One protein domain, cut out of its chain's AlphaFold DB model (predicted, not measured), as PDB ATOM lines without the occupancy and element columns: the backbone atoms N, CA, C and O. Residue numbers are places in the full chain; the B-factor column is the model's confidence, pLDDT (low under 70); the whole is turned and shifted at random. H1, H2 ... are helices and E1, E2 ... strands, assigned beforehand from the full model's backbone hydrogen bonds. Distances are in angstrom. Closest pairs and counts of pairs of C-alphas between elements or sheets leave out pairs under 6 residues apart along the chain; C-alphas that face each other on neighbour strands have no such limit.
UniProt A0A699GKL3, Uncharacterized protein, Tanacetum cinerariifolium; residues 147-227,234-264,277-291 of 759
ATOM      1  N   ASN A 147     163.215 221.613 211.987       96.69
ATOM      2  CA  ASN A 147     162.336 221.238 210.883       96.69
ATOM      3  C   ASN A 147     163.131 221.141 209.578       96.69
ATOM      4  O   ASN A 147     163.098 220.083 208.963       96.69
ATOM      5  N   ASP A 148     163.980 222.124 209.269       95.62
ATOM      6  CA  ASP A 148     164.874 222.102 208.103       95.62
ATOM      7  C   ASP A 148     165.699 220.803 208.059       95.62
ATOM      8  O   ASP A 148     165.835 220.186 207.009       95.62
ATOM      9  N   LEU A 149     166.203 220.330 209.211       95.56
ATOM     10  CA  LEU A 149     166.911 219.050 209.297       95.56
ATOM     11  C   LEU A 149     166.007 217.834 209.007       95.56
ATOM     12  O   LEU A 149     166.498 216.862 208.444       95.56
ATOM     13  N   LYS A 150     164.715 217.848 209.369       95.50
ATOM     14  CA  LYS A 150     163.766 216.774 208.995       95.50
ATOM     15  C   LYS A 150     163.474 216.788 207.496       95.50
ATOM     16  O   LYS A 150     163.393 215.723 206.890       95.50
ATOM     17  N   ASP A 151     163.320 217.974 206.920       95.00
ATOM     18  CA  ASP A 151     162.965 218.136 205.514       95.00
ATOM     19  C   ASP A 151     164.157 217.771 204.622       95.00
ATOM     20  O   ASP A 151     164.023 216.928 203.741       95.00
ATOM     21  N   LEU A 152     165.360 218.249 204.959       92.88
ATOM     22  CA  LEU A 152     166.643 217.791 204.407       92.88
ATOM     23  C   LEU A 152     166.761 216.260 204.475       92.88
ATOM     24  O   LEU A 152     167.043 215.603 203.475       92.88
ATOM     25  N   VAL A 153     166.494 215.670 205.642       92.81
ATOM     26  CA  VAL A 153     166.496 214.212 205.843       92.81
ATOM     27  C   VAL A 153     165.566 213.477 204.884       92.81
ATOM     28  O   VAL A 153     165.954 212.439 204.347       92.81
ATOM     29  N   LYS A 154     164.355 214.003 204.680       93.56
ATOM     30  CA  LYS A 154     163.337 213.427 203.799       93.56
ATOM     31  C   LYS A 154     163.754 213.554 202.331       93.56
ATOM     32  O   LYS A 154     163.714 212.561 201.610       93.56
ATOM     33  N   THR A 155     164.210 214.737 201.920       92.38
ATOM     34  CA  THR A 155     164.652 215.057 200.554       92.38
ATOM     35  C   THR A 155     165.856 214.220 200.128       92.38
ATOM     36  O   THR A 155     165.797 213.530 199.114       92.38
ATOM     37  N   TYR A 156     166.926 214.188 200.930       88.75
ATOM     38  CA  TYR A 156     168.140 213.430 200.593       88.75
ATOM     39  C   TYR A 156     168.056 211.937 200.931       88.75
ATOM     40  O   TYR A 156     169.012 211.210 200.661       88.75
ATOM     41  N   ARG A 157     166.923 211.470 201.481       91.19
ATOM     42  CA  ARG A 157     166.682 210.088 201.941       91.19
ATOM     43  C   ARG A 157     167.738 209.574 202.926       91.19
ATOM     44  O   ARG A 157     168.067 208.390 202.933       91.19
ATOM     45  N   ILE A 158     168.257 210.458 203.780       90.62
ATOM     46  CA  ILE A 158     169.315 210.095 204.729       90.62
ATOM     47  C   ILE A 158     168.781 209.002 205.680       90.62
ATOM     48  O   ILE A 158     167.681 209.161 206.220       90.62
ATOM     49  N   PRO A 159     169.532 207.920 205.952       90.94
ATOM     50  CA  PRO A 159     169.140 206.906 206.930       90.94
ATOM     51  C   PRO A 159     169.069 207.422 208.375       90.94
ATOM     52  O   PRO A 159     169.747 208.383 208.759       90.94
ATOM     53  N   LEU A 160     168.192 206.806 209.175       89.19
ATOM     54  CA  LEU A 160     167.890 207.178 210.570       89.19
ATOM     55  C   LEU A 160     168.982 206.748 211.567       89.19
ATOM     56  O   LEU A 160     169.224 207.447 212.552       89.19
ATOM     57  N   ASP A 161     169.650 205.632 211.288       91.12
ATOM     58  CA  ASP A 161     170.745 205.032 212.061       91.12
ATOM     59  C   ASP A 161     172.040 205.861 212.026       91.12
ATOM     60  O   ASP A 161     172.854 205.782 212.943       91.12
ATOM     61  N   LEU A 162     172.191 206.768 211.052       91.81
ATOM     62  CA  LEU A 162     173.281 207.753 211.010       91.81
ATOM     63  C   LEU A 162     173.188 208.841 212.107       91.81
ATOM     64  O   LEU A 162     173.869 209.860 212.013       91.81
ATOM     65  N   HIS A 163     172.357 208.641 213.142       90.94
ATOM     66  CA  HIS A 163     172.261 209.418 214.389       90.94
ATOM     67  C   HIS A 163     172.376 210.940 214.214       90.94
ATOM     68  O   HIS A 163     173.161 211.614 214.884       90.94
ATOM     69  N   ARG A 164     171.577 211.479 213.292       93.44
ATOM     70  CA  ARG A 164     171.670 212.875 212.849       93.44
ATOM     71  C   ARG A 164     171.334 213.849 213.972       93.44
ATOM     72  O   ARG A 164     170.323 213.681 214.657       93.44
ATOM     73  N   ARG A 165     172.150 214.888 214.138       95.25
ATOM     74  CA  ARG A 165     172.023 215.884 215.215       95.25
ATOM     75  C   ARG A 165     172.265 217.289 214.669       95.25
ATOM     76  O   ARG A 165     173.144 217.488 213.835       95.25
ATOM     77  N   LEU A 166     171.527 218.275 215.178       95.38
ATOM     78  CA  LEU A 166     171.957 219.668 215.059       95.38
ATOM     79  C   LEU A 166     173.119 219.905 216.040       95.38
ATOM     80  O   LEU A 166     173.013 219.487 217.197       95.38
ATOM     81  N   PRO A 167     174.216 220.550 215.616       91.44
ATOM     82  CA  PRO A 167     175.302 220.908 216.514       91.44
ATOM     83  C   PRO A 167     174.885 222.093 217.392       91.44
ATOM     84  O   PRO A 167     174.668 223.197 216.903       91.44
ATOM     85  N   GLY A 168     174.826 221.880 218.709       89.94
ATOM     86  CA  GLY A 168     174.642 222.946 219.707       89.94
ATOM     87  C   GLY A 168     175.921 223.747 219.992       89.94
ATOM     88  O   GLY A 168     176.101 224.248 221.097       89.94
ATOM     89  N   PHE A 169     176.856 223.774 219.041       84.94
ATOM     90  CA  PHE A 169     178.213 224.300 219.179       84.94
ATOM     91  C   PHE A 169     178.792 224.663 217.804       84.94
ATOM     92  O   PHE A 169     178.232 224.332 216.760       84.94
ATOM     93  N   ILE A 170     179.928 225.356 217.813       86.31
ATOM     94  CA  ILE A 170     180.589 225.879 216.614       86.31
ATOM     95  C   ILE A 170     181.375 224.775 215.881       86.31
ATOM     96  O   ILE A 170     181.933 223.881 216.521       86.31
ATOM     97  N   VAL A 171     181.471 224.880 214.546       81.06
ATOM     98  CA  VAL A 171     182.125 223.933 213.609       81.06
ATOM     99  C   VAL A 171     183.432 223.317 214.132       81.06
ATOM    100  O   VAL A 171     183.655 222.124 213.965       81.06
ATOM    101  N   TYR A 172     184.299 224.087 214.794       82.12
ATOM    102  CA  TYR A 172     185.622 223.617 215.236       82.12
ATOM    103  C   TYR A 172     185.612 222.618 216.411       82.12
ATOM    104  O   TYR A 172     186.674 222.127 216.787       82.12
ATOM    105  N   ARG A 173     184.450 222.297 216.999       85.56
ATOM    106  CA  ARG A 173     184.320 221.338 218.117       85.56
ATOM    107  C   ARG A 173     183.504 220.086 217.765       85.56
ATOM    108  O   ARG A 173     182.730 219.608 218.587       85.56
ATOM    109  N   LEU A 174     183.676 219.545 216.555       86.19
ATOM    110  CA  LEU A 174     183.073 218.263 216.156       86.19
ATOM    111  C   LEU A 174     183.510 217.099 217.076       86.19
ATOM    112  O   LEU A 174     184.711 216.851 217.210       86.19
ATOM    113  N   PRO A 175     182.565 216.331 217.655       88.81
ATOM    114  CA  PRO A 175     182.841 215.034 218.267       88.81
ATOM    115  C   PRO A 175     183.467 214.050 217.270       88.81
ATOM    116  O   PRO A 175     183.039 213.972 216.117       88.81
ATOM    117  N   ALA A 176     184.454 213.267 217.716       87.62
ATOM    118  CA  ALA A 176     185.254 212.374 216.864       87.62
ATOM    119  C   ALA A 176     184.468 211.204 216.223       87.62
ATOM    120  O   ALA A 176     184.954 210.565 215.284       87.62
ATOM    121  N   ASP A 177     183.256 210.928 216.717       91.00
ATOM    122  CA  ASP A 177     182.280 209.981 216.170       91.00
ATOM    123  C   ASP A 177     181.334 210.609 215.127       91.00
ATOM    124  O   ASP A 177     180.486 209.905 214.573       91.00
ATOM    125  N   THR A 178     181.474 211.905 214.829       91.75
ATOM    126  CA  THR A 178     180.589 212.654 213.921       91.75
ATOM    127  C   THR A 178     181.323 213.331 212.765       91.75
ATOM    128  O   THR A 178     182.540 213.508 212.782       91.75
ATOM    129  N   ILE A 179     180.561 213.718 211.741       91.69
ATOM    130  CA  ILE A 179     181.009 214.537 210.611       91.69
ATOM    131  C   ILE A 179     179.998 215.668 210.418       91.69
ATOM    132  O   ILE A 179     178.791 215.417 210.427       91.69
ATOM    133  N   GLY A 180     180.479 216.898 210.234       94.06
ATOM    134  CA  GLY A 180     179.643 218.020 209.808       94.06
ATOM    135  C   GLY A 180     179.440 218.009 208.292       94.06
ATOM    136  O   GLY A 180     180.415 218.065 207.547       94.06
ATOM    137  N   ILE A 181     178.187 217.964 207.841       93.25
ATOM    138  CA  ILE A 181     177.797 218.153 206.438       93.25
ATOM    139  C   ILE A 181     177.117 219.515 206.299       93.25
ATOM    140  O   ILE A 181     176.185 219.828 207.041       93.25
ATOM    141  N   TYR A 182     177.553 220.312 205.324       94.44
ATOM    142  CA  TYR A 182     176.896 221.566 204.954       94.44
ATOM    143  C   TYR A 182     175.686 221.278 204.057       94.44
ATOM    144  O   TYR A 182     175.807 220.566 203.063       94.44
ATOM    145  N   PHE A 183     174.521 221.835 204.392       90.50
ATOM    146  CA  PHE A 183     173.286 221.634 203.625       90.50
ATOM    147  C   PHE A 183     173.433 222.119 202.180       90.50
ATOM    148  O   PHE A 183     173.120 221.374 201.256       90.50
ATOM    149  N   GLU A 184     173.984 223.321 201.988       89.94
ATOM    150  CA  GLU A 184     174.171 223.899 200.650       89.94
ATOM    151  C   GLU A 184     175.111 223.056 199.773       89.94
ATOM    152  O   GLU A 184     175.041 223.148 198.556       89.94
ATOM    153  N   PHE A 185     175.959 222.198 200.359       84.12
ATOM    154  CA  PHE A 185     176.779 221.251 199.596       84.12
ATOM    155  C   PHE A 185     175.946 220.067 199.078       84.12
ATOM    156  O   PHE A 185     176.097 219.681 197.926       84.12
ATOM    157  N   LEU A 186     175.017 219.517 199.871       85.75
ATOM    158  CA  LEU A 186     174.088 218.495 199.357       85.75
ATOM    159  C   LEU A 186     173.120 219.081 198.316       85.75
ATOM    160  O   LEU A 186     172.768 218.404 197.355       85.75
ATOM    161  N   TRP A 187     172.716 220.345 198.493       86.00
ATOM    162  CA  TRP A 187     171.847 221.063 197.558       86.00
ATOM    163  C   TRP A 187     172.541 221.399 196.238       86.00
ATOM    164  O   TRP A 187     172.067 220.979 195.189       86.00
ATOM    165  N   PHE A 188     173.683 222.088 196.276       83.25
ATOM    166  CA  PHE A 188     174.380 222.546 195.071       83.25
ATOM    167  C   PHE A 188     174.952 221.398 194.220       83.25
ATOM    168  O   PHE A 188     175.060 221.545 193.010       83.25
ATOM    169  N   TYR A 189     175.306 220.262 194.834       78.12
ATOM    170  CA  TYR A 189     175.935 219.124 194.147       78.12
ATOM    171  C   TYR A 189     174.992 217.919 193.946       78.12
ATOM    172  O   TYR A 189     175.434 216.878 193.468       78.12
ATOM    173  N   GLY A 190     173.724 217.991 194.377       81.75
ATOM    174  CA  GLY A 190     172.760 216.882 194.261       81.75
ATOM    175  C   GLY A 190     173.133 215.589 195.013       81.75
ATOM    176  O   GLY A 190     172.562 214.531 194.755       81.75
ATOM    177  N   VAL A 191     174.108 215.634 195.930       79.50
ATOM    178  CA  VAL A 191     174.685 214.424 196.541       79.50
ATOM    179  C   VAL A 191     173.757 213.839 197.607       79.50
ATOM    180  O   VAL A 191     173.430 214.483 198.603       79.50
ATOM    181  N   HIS A 192     173.401 212.566 197.443       79.88
ATOM    182  CA  HIS A 192     172.660 211.792 198.436       79.88
ATOM    183  C   HIS A 192     173.584 211.121 199.470       79.88
ATOM    184  O   HIS A 192     174.740 210.801 199.194       79.88
ATOM    185  N   VAL A 193     173.051 210.897 200.678       75.75
ATOM    186  CA  VAL A 193     173.743 210.239 201.803       75.75
ATOM    187  C   VAL A 193     172.920 209.006 202.211       75.75
ATOM    188  O   VAL A 193     171.717 209.161 202.418       75.75
ATOM    189  N   PRO A 194     173.504 207.801 202.366       72.12
ATOM    190  CA  PRO A 194     174.933 207.495 202.395       72.12
ATOM    191  C   PRO A 194     175.573 207.638 201.015       72.12
ATOM    192  O   PRO A 194     174.937 207.388 199.995       72.12
ATOM    193  N   PHE A 195     176.849 208.020 200.998       74.38
ATOM    194  CA  PHE A 195     177.622 208.022 199.762       74.38
ATOM    195  C   PHE A 195     177.666 206.596 199.210       74.38
ATOM    196  O   PHE A 195     177.970 205.656 199.952       74.38
ATOM    197  N   LEU A 196     177.366 206.435 197.919       74.19
ATOM    198  CA  LEU A 196     177.366 205.129 197.267       74.19
ATOM    199  C   LEU A 196     178.716 204.432 197.499       74.19
ATOM    200  O   LEU A 196     179.772 205.049 197.351       74.19
ATOM    201  N   THR A 197     178.700 203.143 197.840       68.38
ATOM    202  CA  THR A 197     179.927 202.367 198.096       68.38
ATOM    203  C   THR A 197     180.890 202.408 196.914       68.38
ATOM    204  O   THR A 197     182.092 202.517 197.126       68.38
ATOM    205  N   PHE A 198     180.366 202.437 195.684       75.19
ATOM    206  CA  PHE A 198     181.127 202.706 194.464       75.19
ATOM    207  C   PHE A 198     181.869 204.054 194.505       75.19
ATOM    208  O   PHE A 198     183.078 204.072 194.307       75.19
ATOM    209  N   LEU A 199     181.198 205.166 194.839       77.75
ATOM    210  CA  LEU A 199     181.832 206.489 194.951       77.75
ATOM    211  C   LEU A 199     182.930 206.498 196.027       77.75
ATOM    212  O   LEU A 199     184.006 207.048 195.806       77.75
ATOM    213  N   LEU A 200     182.695 205.846 197.171       76.75
ATOM    214  CA  LEU A 200     183.710 205.708 198.221       76.75
ATOM    215  C   LEU A 200     184.903 204.844 197.775       76.75
ATOM    216  O   LEU A 200     186.041 205.180 198.102       76.75
ATOM    217  N   SER A 201     184.674 203.774 197.007       74.56
ATOM    218  CA  SER A 201     185.738 202.955 196.409       74.56
ATOM    219  C   SER A 201     186.527 203.715 195.337       74.56
ATOM    220  O   SER A 201     187.750 203.618 195.319       74.56
ATOM    221  N   VAL A 202     185.866 204.516 194.494       72.44
ATOM    222  CA  VAL A 202     186.501 205.383 193.484       72.44
ATOM    223  C   VAL A 202     187.375 206.447 194.156       72.44
ATOM    224  O   VAL A 202     188.559 206.557 193.841       72.44
ATOM    225  N   LEU A 203     186.838 207.170 195.145       78.94
ATOM    226  CA  LEU A 203     187.598 208.141 195.942       78.94
ATOM    227  C   LEU A 203     188.806 207.489 196.633       78.94
ATOM    228  O   LEU A 203     189.905 208.040 196.599       78.94
ATOM    229  N   LYS A 204     188.636 206.286 197.204       75.00
ATOM    230  CA  LYS A 204     189.742 205.517 197.796       75.00
ATOM    231  C   LYS A 204     190.805 205.152 196.754       75.00
ATOM    232  O   LYS A 204     191.985 205.374 197.014       75.00
ATOM    233  N   TYR A 205     190.397 204.617 195.602       76.25
ATOM    234  CA  TYR A 205     191.286 204.158 194.529       76.25
ATOM    235  C   TYR A 205     192.182 205.289 194.005       76.25
ATOM    236  O   TYR A 205     193.399 205.137 193.951       76.25
ATOM    237  N   PHE A 206     191.602 206.460 193.728       76.38
ATOM    238  CA  PHE A 206     192.357 207.643 193.302       76.38
ATOM    239  C   PHE A 206     193.038 208.405 194.460       76.38
ATOM    240  O   PHE A 206     193.683 209.423 194.224       76.38
ATOM    241  N   LYS A 207     192.914 207.937 195.715       77.06
ATOM    242  CA  LYS A 207     193.375 208.609 196.952       77.06
ATOM    243  C   LYS A 207     192.790 210.028 197.158       77.06
ATOM    244  O   LYS A 207     193.336 210.812 197.937       77.06
ATOM    245  N   VAL A 208     191.673 210.346 196.501       72.19
ATOM    246  CA  VAL A 208     191.020 211.667 196.484       72.19
ATOM    247  C   VAL A 208     190.084 211.833 197.685       72.19
ATOM    248  O   VAL A 208     189.309 210.940 198.026       72.19
ATOM    249  N   HIS A 209     190.124 212.997 198.335       69.25
ATOM    250  CA  HIS A 209     189.161 213.369 199.372       69.25
ATOM    251  C   HIS A 209     187.881 213.947 198.749       69.25
ATOM    252  O   HIS A 209     187.944 214.679 197.768       69.25
ATOM    253  N   ILE A 210     186.710 213.692 199.341       70.31
ATOM    254  CA  ILE A 210     185.418 214.105 198.754       70.31
ATOM    255  C   ILE A 210     185.281 215.629 198.550       70.31
ATOM    256  O   ILE A 210     184.574 216.067 197.652       70.31
ATOM    257  N   SER A 211     186.012 216.443 199.322       63.47
ATOM    258  CA  SER A 211     186.078 217.906 199.147       63.47
ATOM    259  C   SER A 211     187.018 218.381 198.023       63.47
ATOM    260  O   SER A 211     187.270 219.576 197.923       63.47
ATOM    261  N   GLN A 212     187.602 217.460 197.252       66.31
ATOM    262  CA  GLN A 212     188.409 217.726 196.052       66.31
ATOM    263  C   GLN A 212     187.661 217.331 194.765       66.31
ATOM    264  O   GLN A 212     188.233 217.403 193.679       66.31
ATOM    265  N   LEU A 213     186.402 216.887 194.874       66.88
ATOM    266  CA  LEU A 213     185.527 216.716 193.719       66.88
ATOM    267  C   LEU A 213     185.060 218.092 193.239       66.88
ATOM    268  O   LEU A 213     184.389 218.814 193.978       66.88
ATOM    269  N   VAL A 214     185.403 218.434 192.001       63.12
ATOM    270  CA  VAL A 214     184.952 219.657 191.328       63.12
ATOM    271  C   VAL A 214     183.688 219.326 190.523       63.12
ATOM    272  O   VAL A 214     183.685 218.304 189.828       63.12
ATOM    273  N   PRO A 215     182.612 220.133 190.592       50.12
ATOM    274  CA  PRO A 215     181.408 219.895 189.805       50.12
ATOM    275  C   PRO A 215     181.606 220.409 188.373       50.12
ATOM    276  O   PRO A 215     182.016 221.551 188.170       50.12
ATOM    277  N   LEU A 216     181.285 219.582 187.378       48.97
ATOM    278  CA  LEU A 216     181.234 219.934 185.957       48.97
ATOM    279  C   LEU A 216     179.832 219.603 185.425       48.97
ATOM    280  O   LEU A 216     179.610 218.575 184.784       48.97
ATOM    281  N   GLY A 217     178.864 220.463 185.752       61.03
ATOM    282  CA  GLY A 217     177.441 220.174 185.553       61.03
ATOM    283  C   GLY A 217     176.990 219.011 186.441       61.03
ATOM    284  O   GLY A 217     177.343 218.967 187.618       61.03
ATOM    285  N   ASP A 218     176.273 218.047 185.862       37.41
ATOM    286  CA  ASP A 218     175.806 216.829 186.548       37.41
ATOM    287  C   ASP A 218     176.933 215.822 186.885       37.41
ATOM    288  O   ASP A 218     176.679 214.758 187.453       37.41
ATOM    289  N   TRP A 219     178.186 216.131 186.527       37.62
ATOM    290  CA  TRP A 219     179.344 215.248 186.676       37.62
ATOM    291  C   TRP A 219     180.329 215.754 187.731       37.62
ATOM    292  O   TRP A 219     180.460 216.952 187.978       37.62
ATOM    293  N   PHE A 220     181.095 214.830 188.310       51.56
ATOM    294  CA  PHE A 220     182.214 215.143 189.199       51.56
ATOM    295  C   PHE A 220     183.530 214.884 188.473       51.56
ATOM    296  O   PHE A 220     183.701 213.826 187.868       51.56
ATOM    297  N   SER A 221     184.473 215.817 188.578       49.25
ATOM    298  CA  SER A 221     185.818 215.674 188.026       49.25
ATOM    299  C   SER A 221     186.893 215.860 189.092       49.25
ATOM    300  O   SER A 221     186.674 216.472 190.143       49.25
ATOM    301  N   PHE A 222     188.074 215.321 188.806       56.59
ATOM    302  CA  PHE A 222     189.284 215.553 189.578       56.59
ATOM    303  C   PHE A 222     189.967 216.820 189.053       56.59
ATOM    304  O   PHE A 222     190.154 216.968 187.848       56.59
ATOM    305  N   SER A 223     190.370 217.727 189.944       47.81
ATOM    306  CA  SER A 223     191.138 218.920 189.567       47.81
ATOM    307  C   SER A 223     192.461 218.528 188.887       47.81
ATOM    308  O   SER A 223     193.298 217.871 189.520       47.81
ATOM    309  N   GLU A 224     192.674 218.938 187.632       43.00
ATOM    310  CA  GLU A 224     193.935 218.694 186.922       43.00
ATOM    311  C   GLU A 224     195.088 219.407 187.650       43.00
ATOM    312  O   GLU A 224     195.090 220.629 187.798       43.00
ATOM    313  N   ARG A 225     196.075 218.649 188.145       48.28
ATOM    314  CA  ARG A 225     197.164 219.220 188.948       48.28
ATOM    315  C   ARG A 225     198.270 219.785 188.058       48.28
ATOM    316  O   ARG A 225     198.994 219.021 187.423       48.28
ATOM    317  N   ARG A 226     198.478 221.105 188.097       36.88
ATOM    318  CA  ARG A 226     199.649 221.776 187.500       36.88
ATOM    319  C   ARG A 226     200.332 222.730 188.489       36.88
ATOM    320  O   ARG A 226     200.218 223.940 188.364       36.88
ATOM    321  N   ASN A 227     201.078 222.158 189.438       38.28
ATOM    322  CA  ASN A 227     202.111 222.826 190.249       38.28
ATOM    323  C   ASN A 227     201.751 224.199 190.862       38.28
ATOM    324  O   ASN A 227     202.584 225.105 190.862       38.28
ATOM    325  N   ASP A 234     189.735 228.141 198.273       40.38
ATOM    326  CA  ASP A 234     189.917 229.535 198.725       40.38
ATOM    327  C   ASP A 234     188.797 230.432 198.159       40.38
ATOM    328  O   ASP A 234     188.088 231.075 198.937       40.38
ATOM    329  N   ASP A 235     188.505 230.321 196.857       43.81
ATOM    330  CA  ASP A 235     187.270 230.821 196.231       43.81
ATOM    331  C   ASP A 235     186.132 229.784 196.291       43.81
ATOM    332  O   ASP A 235     185.570 229.350 195.284       43.81
ATOM    333  N   GLY A 236     185.753 229.373 197.506       52.31
ATOM    334  CA  GLY A 236     184.495 228.644 197.707       52.31
ATOM    335  C   GLY A 236     183.311 229.475 197.170       52.31
ATOM    336  O   GLY A 236     183.237 230.665 197.486       52.31
ATOM    337  N   PRO A 237     182.377 228.887 196.391       54.00
ATOM    338  CA  PRO A 237     181.547 229.595 195.412       54.00
ATOM    339  C   PRO A 237     180.897 230.871 195.959       54.00
ATOM    340  O   PRO A 237     180.019 230.827 196.828       54.00
ATOM    341  N   SER A 238     181.328 232.013 195.418       57.06
ATOM    342  CA  SER A 238     180.997 233.370 195.885       57.06
ATOM    343  C   SER A 238     179.499 233.707 195.818       57.06
ATOM    344  O   SER A 238     179.012 234.577 196.546       57.06
ATOM    345  N   SER A 239     178.749 232.965 195.000       58.72
ATOM    346  CA  SER A 239     177.289 232.984 194.910       58.72
ATOM    347  C   SER A 239     176.588 232.478 196.179       58.72
ATOM    348  O   SER A 239     175.537 233.008 196.542       58.72
ATOM    349  N   LEU A 240     177.158 231.506 196.907       67.81
ATOM    350  CA  LEU A 240     176.515 230.826 198.043       67.81
ATOM    351  C   LEU A 240     176.582 231.631 199.359       67.81
ATOM    352  O   LEU A 240     176.968 231.133 200.422       67.81
ATOM    353  N   LYS A 241     176.188 232.908 199.319       78.06
ATOM    354  CA  LYS A 241     176.188 233.800 200.487       78.06
ATOM    355  C   LYS A 241     175.458 233.146 201.674       78.06
ATOM    356  O   LYS A 241     174.276 232.829 201.594       78.06
ATOM    357  N   LYS A 242     176.178 233.031 202.802       84.06
ATOM    358  CA  LYS A 242     175.804 232.394 204.091       84.06
ATOM    359  C   LYS A 242     176.025 230.872 204.229       84.06
ATOM    360  O   LYS A 242     175.913 230.413 205.363       84.06
ATOM    361  N   TRP A 243     176.436 230.110 203.203       88.69
ATOM    362  CA  TRP A 243     176.483 228.624 203.252       88.69
ATOM    363  C   TRP A 243     177.105 228.006 204.513       88.69
ATOM    364  O   TRP A 243     176.569 227.052 205.080       88.69
ATOM    365  N   LYS A 244     178.195 228.606 205.008       90.38
ATOM    366  CA  LYS A 244     178.953 228.171 206.191       90.38
ATOM    367  C   LYS A 244     178.132 228.095 207.494       90.38
ATOM    368  O   LYS A 244     178.645 227.562 208.471       90.38
ATOM    369  N   ASN A 245     176.912 228.647 207.563       92.44
ATOM    370  CA  ASN A 245     176.058 228.563 208.760       92.44
ATOM    371  C   ASN A 245     174.962 227.478 208.709       92.44
ATOM    372  O   ASN A 245     174.346 227.222 209.740       92.44
ATOM    373  N   LYS A 246     174.729 226.798 207.577       95.06
ATOM    374  CA  LYS A 246     173.763 225.688 207.491       95.06
ATOM    375  C   LYS A 246     174.493 224.346 207.446       95.06
ATOM    376  O   LYS A 246     174.834 223.862 206.369       95.06
ATOM    377  N   PHE A 247     174.731 223.733 208.605       95.38
ATOM    378  CA  PHE A 247     175.407 222.435 208.698       95.38
ATOM    379  C   PHE A 247     174.796 221.527 209.769       95.38
ATOM    380  O   PHE A 247     174.353 221.984 210.817       95.38
ATOM    381  N   PHE A 248     174.781 220.223 209.527       95.94
ATOM    382  CA  PHE A 248     174.254 219.228 210.461       95.94
ATOM    383  C   PHE A 248     175.261 218.106 210.679       95.94
ATOM    384  O   PHE A 248     176.168 217.902 209.873       95.94
ATOM    385  N   LEU A 249     175.117 217.389 211.791       95.50
ATOM    386  CA  LEU A 249     175.996 216.281 212.129       95.50
ATOM    387  C   LEU A 249     175.363 214.953 211.736       95.50
ATOM    388  O   LEU A 249     174.187 214.711 212.012       95.50
ATOM    389  N   ILE A 250     176.184 214.078 211.171       95.31
ATOM    390  CA  ILE A 250     175.927 212.648 210.963       95.31
ATOM    391  C   ILE A 250     176.946 211.823 211.749       95.31
ATOM    392  O   ILE A 250     178.048 212.291 212.037       95.31
ATOM    393  N   ASN A 251     176.610 210.573 212.058       93.06
ATOM    394  CA  ASN A 251     177.572 209.602 212.565       93.06
ATOM    395  C   ASN A 251     178.642 209.293 211.500       93.06
ATOM    396  O   ASN A 251     178.330 209.104 210.323       93.06
ATOM    397  N   ARG A 252     179.905 209.179 211.924       88.75
ATOM    398  CA  ARG A 252     181.064 208.912 211.061       88.75
ATOM    399  C   ARG A 252     180.949 207.610 210.253       88.75
ATOM    400  O   ARG A 252     181.553 207.527 209.190       88.75
ATOM    401  N   ARG A 253     180.110 206.657 210.686       85.94
ATOM    402  CA  ARG A 253     179.730 205.437 209.940       85.94
ATOM    403  C   ARG A 253     179.138 205.693 208.546       85.94
ATOM    404  O   ARG A 253     179.164 204.782 207.727       85.94
ATOM    405  N   ALA A 254     178.641 206.900 208.247       81.69
ATOM    406  CA  ALA A 254     178.163 207.250 206.901       81.69
ATOM    407  C   ALA A 254     179.264 207.188 205.825       81.69
ATOM    408  O   ALA A 254     178.963 207.057 204.640       81.69
ATOM    409  N   ILE A 255     180.534 207.288 206.233       79.12
ATOM    410  CA  ILE A 255     181.678 206.925 205.401       79.12
ATOM    411  C   ILE A 255     182.089 205.514 205.833       79.12
ATOM    412  O   ILE A 255     182.687 205.340 206.894       79.12
ATOM    413  N   LEU A 256     181.767 204.502 205.017       63.28
ATOM    414  CA  LEU A 256     181.997 203.087 205.357       63.28
ATOM    415  C   LEU A 256     183.480 202.723 205.563       63.28
ATOM    416  O   LEU A 256     183.787 201.686 206.147       63.28
ATOM    417  N   TYR A 257     184.402 203.571 205.105       63.22
ATOM    418  CA  TYR A 257     185.842 203.382 205.246       63.22
ATOM    419  C   TYR A 257     186.464 204.481 206.106       63.22
ATOM    420  O   TYR A 257     186.083 205.649 206.025       63.22
ATOM    421  N   HIS A 258     187.486 204.129 206.893       57.94
ATOM    422  CA  HIS A 258     188.257 205.099 207.669       57.94
ATOM    423  C   HIS A 258     189.164 205.940 206.747       57.94
ATOM    424  O   HIS A 258     190.385 205.773 206.706       57.94
ATOM    425  N   LEU A 259     188.565 206.893 206.031       56.91
ATOM    426  CA  LEU A 259     189.300 208.000 205.432       56.91
ATOM    427  C   LEU A 259     190.014 208.749 206.568       56.91
ATOM    428  O   LEU A 259     189.391 209.218 207.531       56.91
ATOM    429  N   LYS A 260     191.347 208.794 206.495       51.03
ATOM    430  CA  LYS A 260     192.181 209.542 207.437       51.03
ATOM    431  C   LYS A 260     192.068 211.019 207.072       51.03
ATOM    432  O   LYS A 260     192.646 211.437 206.071       51.03
ATOM    433  N   TRP A 261     191.316 211.778 207.870       51.19
ATOM    434  CA  TRP A 261     191.197 213.230 207.729       51.19
ATOM    435  C   TRP A 261     192.586 213.867 207.590       51.19
ATOM    436  O   TRP A 261     193.473 213.622 208.412       51.19
ATOM    437  N   ARG A 262     192.767 214.659 206.531       51.75
ATOM    438  CA  ARG A 262     193.981 215.433 206.251       51.75
ATOM    439  C   ARG A 262     193.710 216.908 206.535       51.75
ATOM    440  O   ARG A 262     192.586 217.372 206.356       51.75
ATOM    441  N   HIS A 263     194.725 217.636 206.990       44.34
ATOM    442  CA  HIS A 263     194.631 219.088 207.149       44.34
ATOM    443  C   HIS A 263     194.934 219.762 205.804       44.34
ATOM    444  O   HIS A 263     195.695 219.214 205.010       44.34
ATOM    445  N   SER A 264     194.400 220.956 205.544       40.97
ATOM    446  CA  SER A 264     194.607 221.645 204.257       40.97
ATOM    447  C   SER A 264     196.073 221.991 203.957       40.97
ATOM    448  O   SER A 264     196.414 222.186 202.799       40.97
ATOM    449  N   TYR A 277     199.366 198.354 192.274       52.97
ATOM    450  CA  TYR A 277     198.001 198.332 192.827       52.97
ATOM    451  C   TYR A 277     197.682 197.105 193.711       52.97
ATOM    452  O   TYR A 277     197.899 195.958 193.312       52.97
ATOM    453  N   ASP A 278     197.086 197.331 194.891       67.44
ATOM    454  CA  ASP A 278     196.611 196.228 195.730       67.44
ATOM    455  C   ASP A 278     195.494 195.471 194.999       67.44
ATOM    456  O   ASP A 278     194.344 195.917 194.912       67.44
ATOM    457  N   ARG A 279     195.834 194.280 194.492       64.31
ATOM    458  CA  ARG A 279     194.883 193.361 193.861       64.31
ATOM    459  C   ARG A 279     193.703 193.060 194.789       64.31
ATOM    460  O   ARG A 279     192.602 192.885 194.284       64.31
ATOM    461  N   ASN A 280     193.882 193.058 196.112       65.25
ATOM    462  CA  ASN A 280     192.793 192.814 197.060       65.25
ATOM    463  C   ASN A 280     191.801 193.986 197.134       65.25
ATOM    464  O   ASN A 280     190.618 193.750 197.364       65.25
ATOM    465  N   ASP A 281     192.236 195.233 196.937       56.22
ATOM    466  CA  ASP A 281     191.351 196.400 196.845       56.22
ATOM    467  C   ASP A 281     190.540 196.376 195.543       56.22
ATOM    468  O   ASP A 281     189.320 196.552 195.582       56.22
ATOM    469  N   VAL A 282     191.181 196.064 194.407       56.25
ATOM    470  CA  VAL A 282     190.485 195.855 193.123       56.25
ATOM    471  C   VAL A 282     189.478 194.709 193.248       56.25
ATOM    472  O   VAL A 282     188.301 194.875 192.940       56.25
ATOM    473  N   GLN A 283     189.906 193.567 193.788       55.62
ATOM    474  CA  GLN A 283     189.085 192.367 193.934       55.62
ATOM    475  C   GLN A 283     187.965 192.535 194.976       55.62
ATOM    476  O   GLN A 283     186.899 191.951 194.800       55.62
ATOM    477  N   ARG A 284     188.131 193.387 196.003       57.06
ATOM    478  CA  ARG A 284     187.031 193.815 196.892       57.06
ATOM    479  C   ARG A 284     186.062 194.781 196.201       57.06
ATOM    480  O   ARG A 284     184.866 194.695 196.457       57.06
ATOM    481  N   SER A 285     186.534 195.630 195.287       45.78
ATOM    482  CA  SER A 285     185.655 196.427 194.419       45.78
ATOM    483  C   SER A 285     184.811 195.519 193.508       45.78
ATOM    484  O   SER A 285     183.595 195.684 193.434       45.78
ATOM    485  N   CYS A 286     185.420 194.483 192.916       49.34
ATOM    486  CA  CYS A 286     184.717 193.450 192.147       49.34
ATOM    487  C   CYS A 286     183.770 192.590 193.006       49.34
ATOM    488  O   CYS A 286     182.686 192.244 192.550       49.34
ATOM    489  N   ALA A 287     184.125 192.265 194.253       44.91
ATOM    490  CA  ALA A 287     183.253 191.513 195.164       44.91
ATOM    491  C   ALA A 287     182.001 192.303 195.596       44.91
ATOM    492  O   ALA A 287     180.999 191.707 195.982       44.91
ATOM    493  N   CYS A 288     182.044 193.635 195.497       43.69
ATOM    494  CA  CYS A 288     180.894 194.522 195.669       43.69
ATOM    495  C   CYS A 288     180.129 194.793 194.359       43.69
ATOM    496  O   CYS A 288     179.292 195.699 194.329       43.69
ATOM    497  N   LEU A 289     180.373 194.026 193.285       42.59
ATOM    498  CA  LEU A 289     179.493 194.038 192.119       42.59
ATOM    499  C   LEU A 289     178.090 193.590 192.533       42.59
ATOM    500  O   LEU A 289     177.857 192.447 192.931       42.59
ATOM    501  N   ILE A 290     177.138 194.508 192.369       37.69
ATOM    502  CA  ILE A 290     175.720 194.183 192.226       37.69
ATOM    503  C   ILE A 290     175.621 193.057 191.191       37.69
ATOM    504  O   ILE A 290     176.247 193.173 190.138       37.69
ATOM    505  N   ARG A 291     174.875 191.980 191.491       33.38
ATOM    506  CA  ARG A 291     174.766 190.779 190.639       33.38
ATOM    507  C   ARG A 291     174.420 191.153 189.193       33.38
ATOM    508  O   ARG A 291     173.252 191.314 188.845       33.38
TER     509      ARG A 291
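AT A GLANCE: This is residues 147 to 227, 234 to 264 and 277 to 291 of the 759 residues of an uncharacterized protein of Tanacetum cinerariifolium (UniProt A0A699GKL3). The model has little regular structure: loops link a two-stranded antiparallel sheet, E1 and E4, with H1 and H2 near it, to a separate hairpin, E2 and E3, and to H3 and H4, side by side. Of 127 printed residues, 50 are in named elements, mixed: H1 E1 H2 H3 E2 E3 E4 H4. It is compact, radius of gyration of the C-alphas 15.9 A, spans 44 by 39 by 28 A.

HOW THE PARTS SIT: H1, residues 148 to 155, and H2, 183 to 188, are close but not clearly touching; their closest C-alphas, Leu 152 and Phe 183, are 7.7 A apart. E1, 178 to 182, and E4, 247 to 251, are antiparallel; N 179 and O 250, 2.9 A, are within hydrogen-bond range. H3, 197 to 205, and H4, 279 to 287, are close but not clearly touching, at a shallow tilt of 14 degrees, opposite ways; their closest C-alphas, Ser 201 and Ser 285, are 6.8 A apart. E2, 213 to 216, and E3, 219 to 222, form a hairpin; N 216 and O 219, 2.8 A, are within range. Every helix has every O i to N i+4 pair within range.

IN THESE COORDINATES: H1 begins at C-alpha 148 (164.874, 222.102, 208.103); H4 ends at C-alpha 287 (183.253, 191.513, 195.164). E4 is 13.6 A long.

THE WHOLE: Cuts span 16.3 A, 227 to 234, and 26.2 A, 264 to 277, between C-alphas. The H1 to E1 link is long. pLDDT is under 70 in 50 residues, among them 211 to 227.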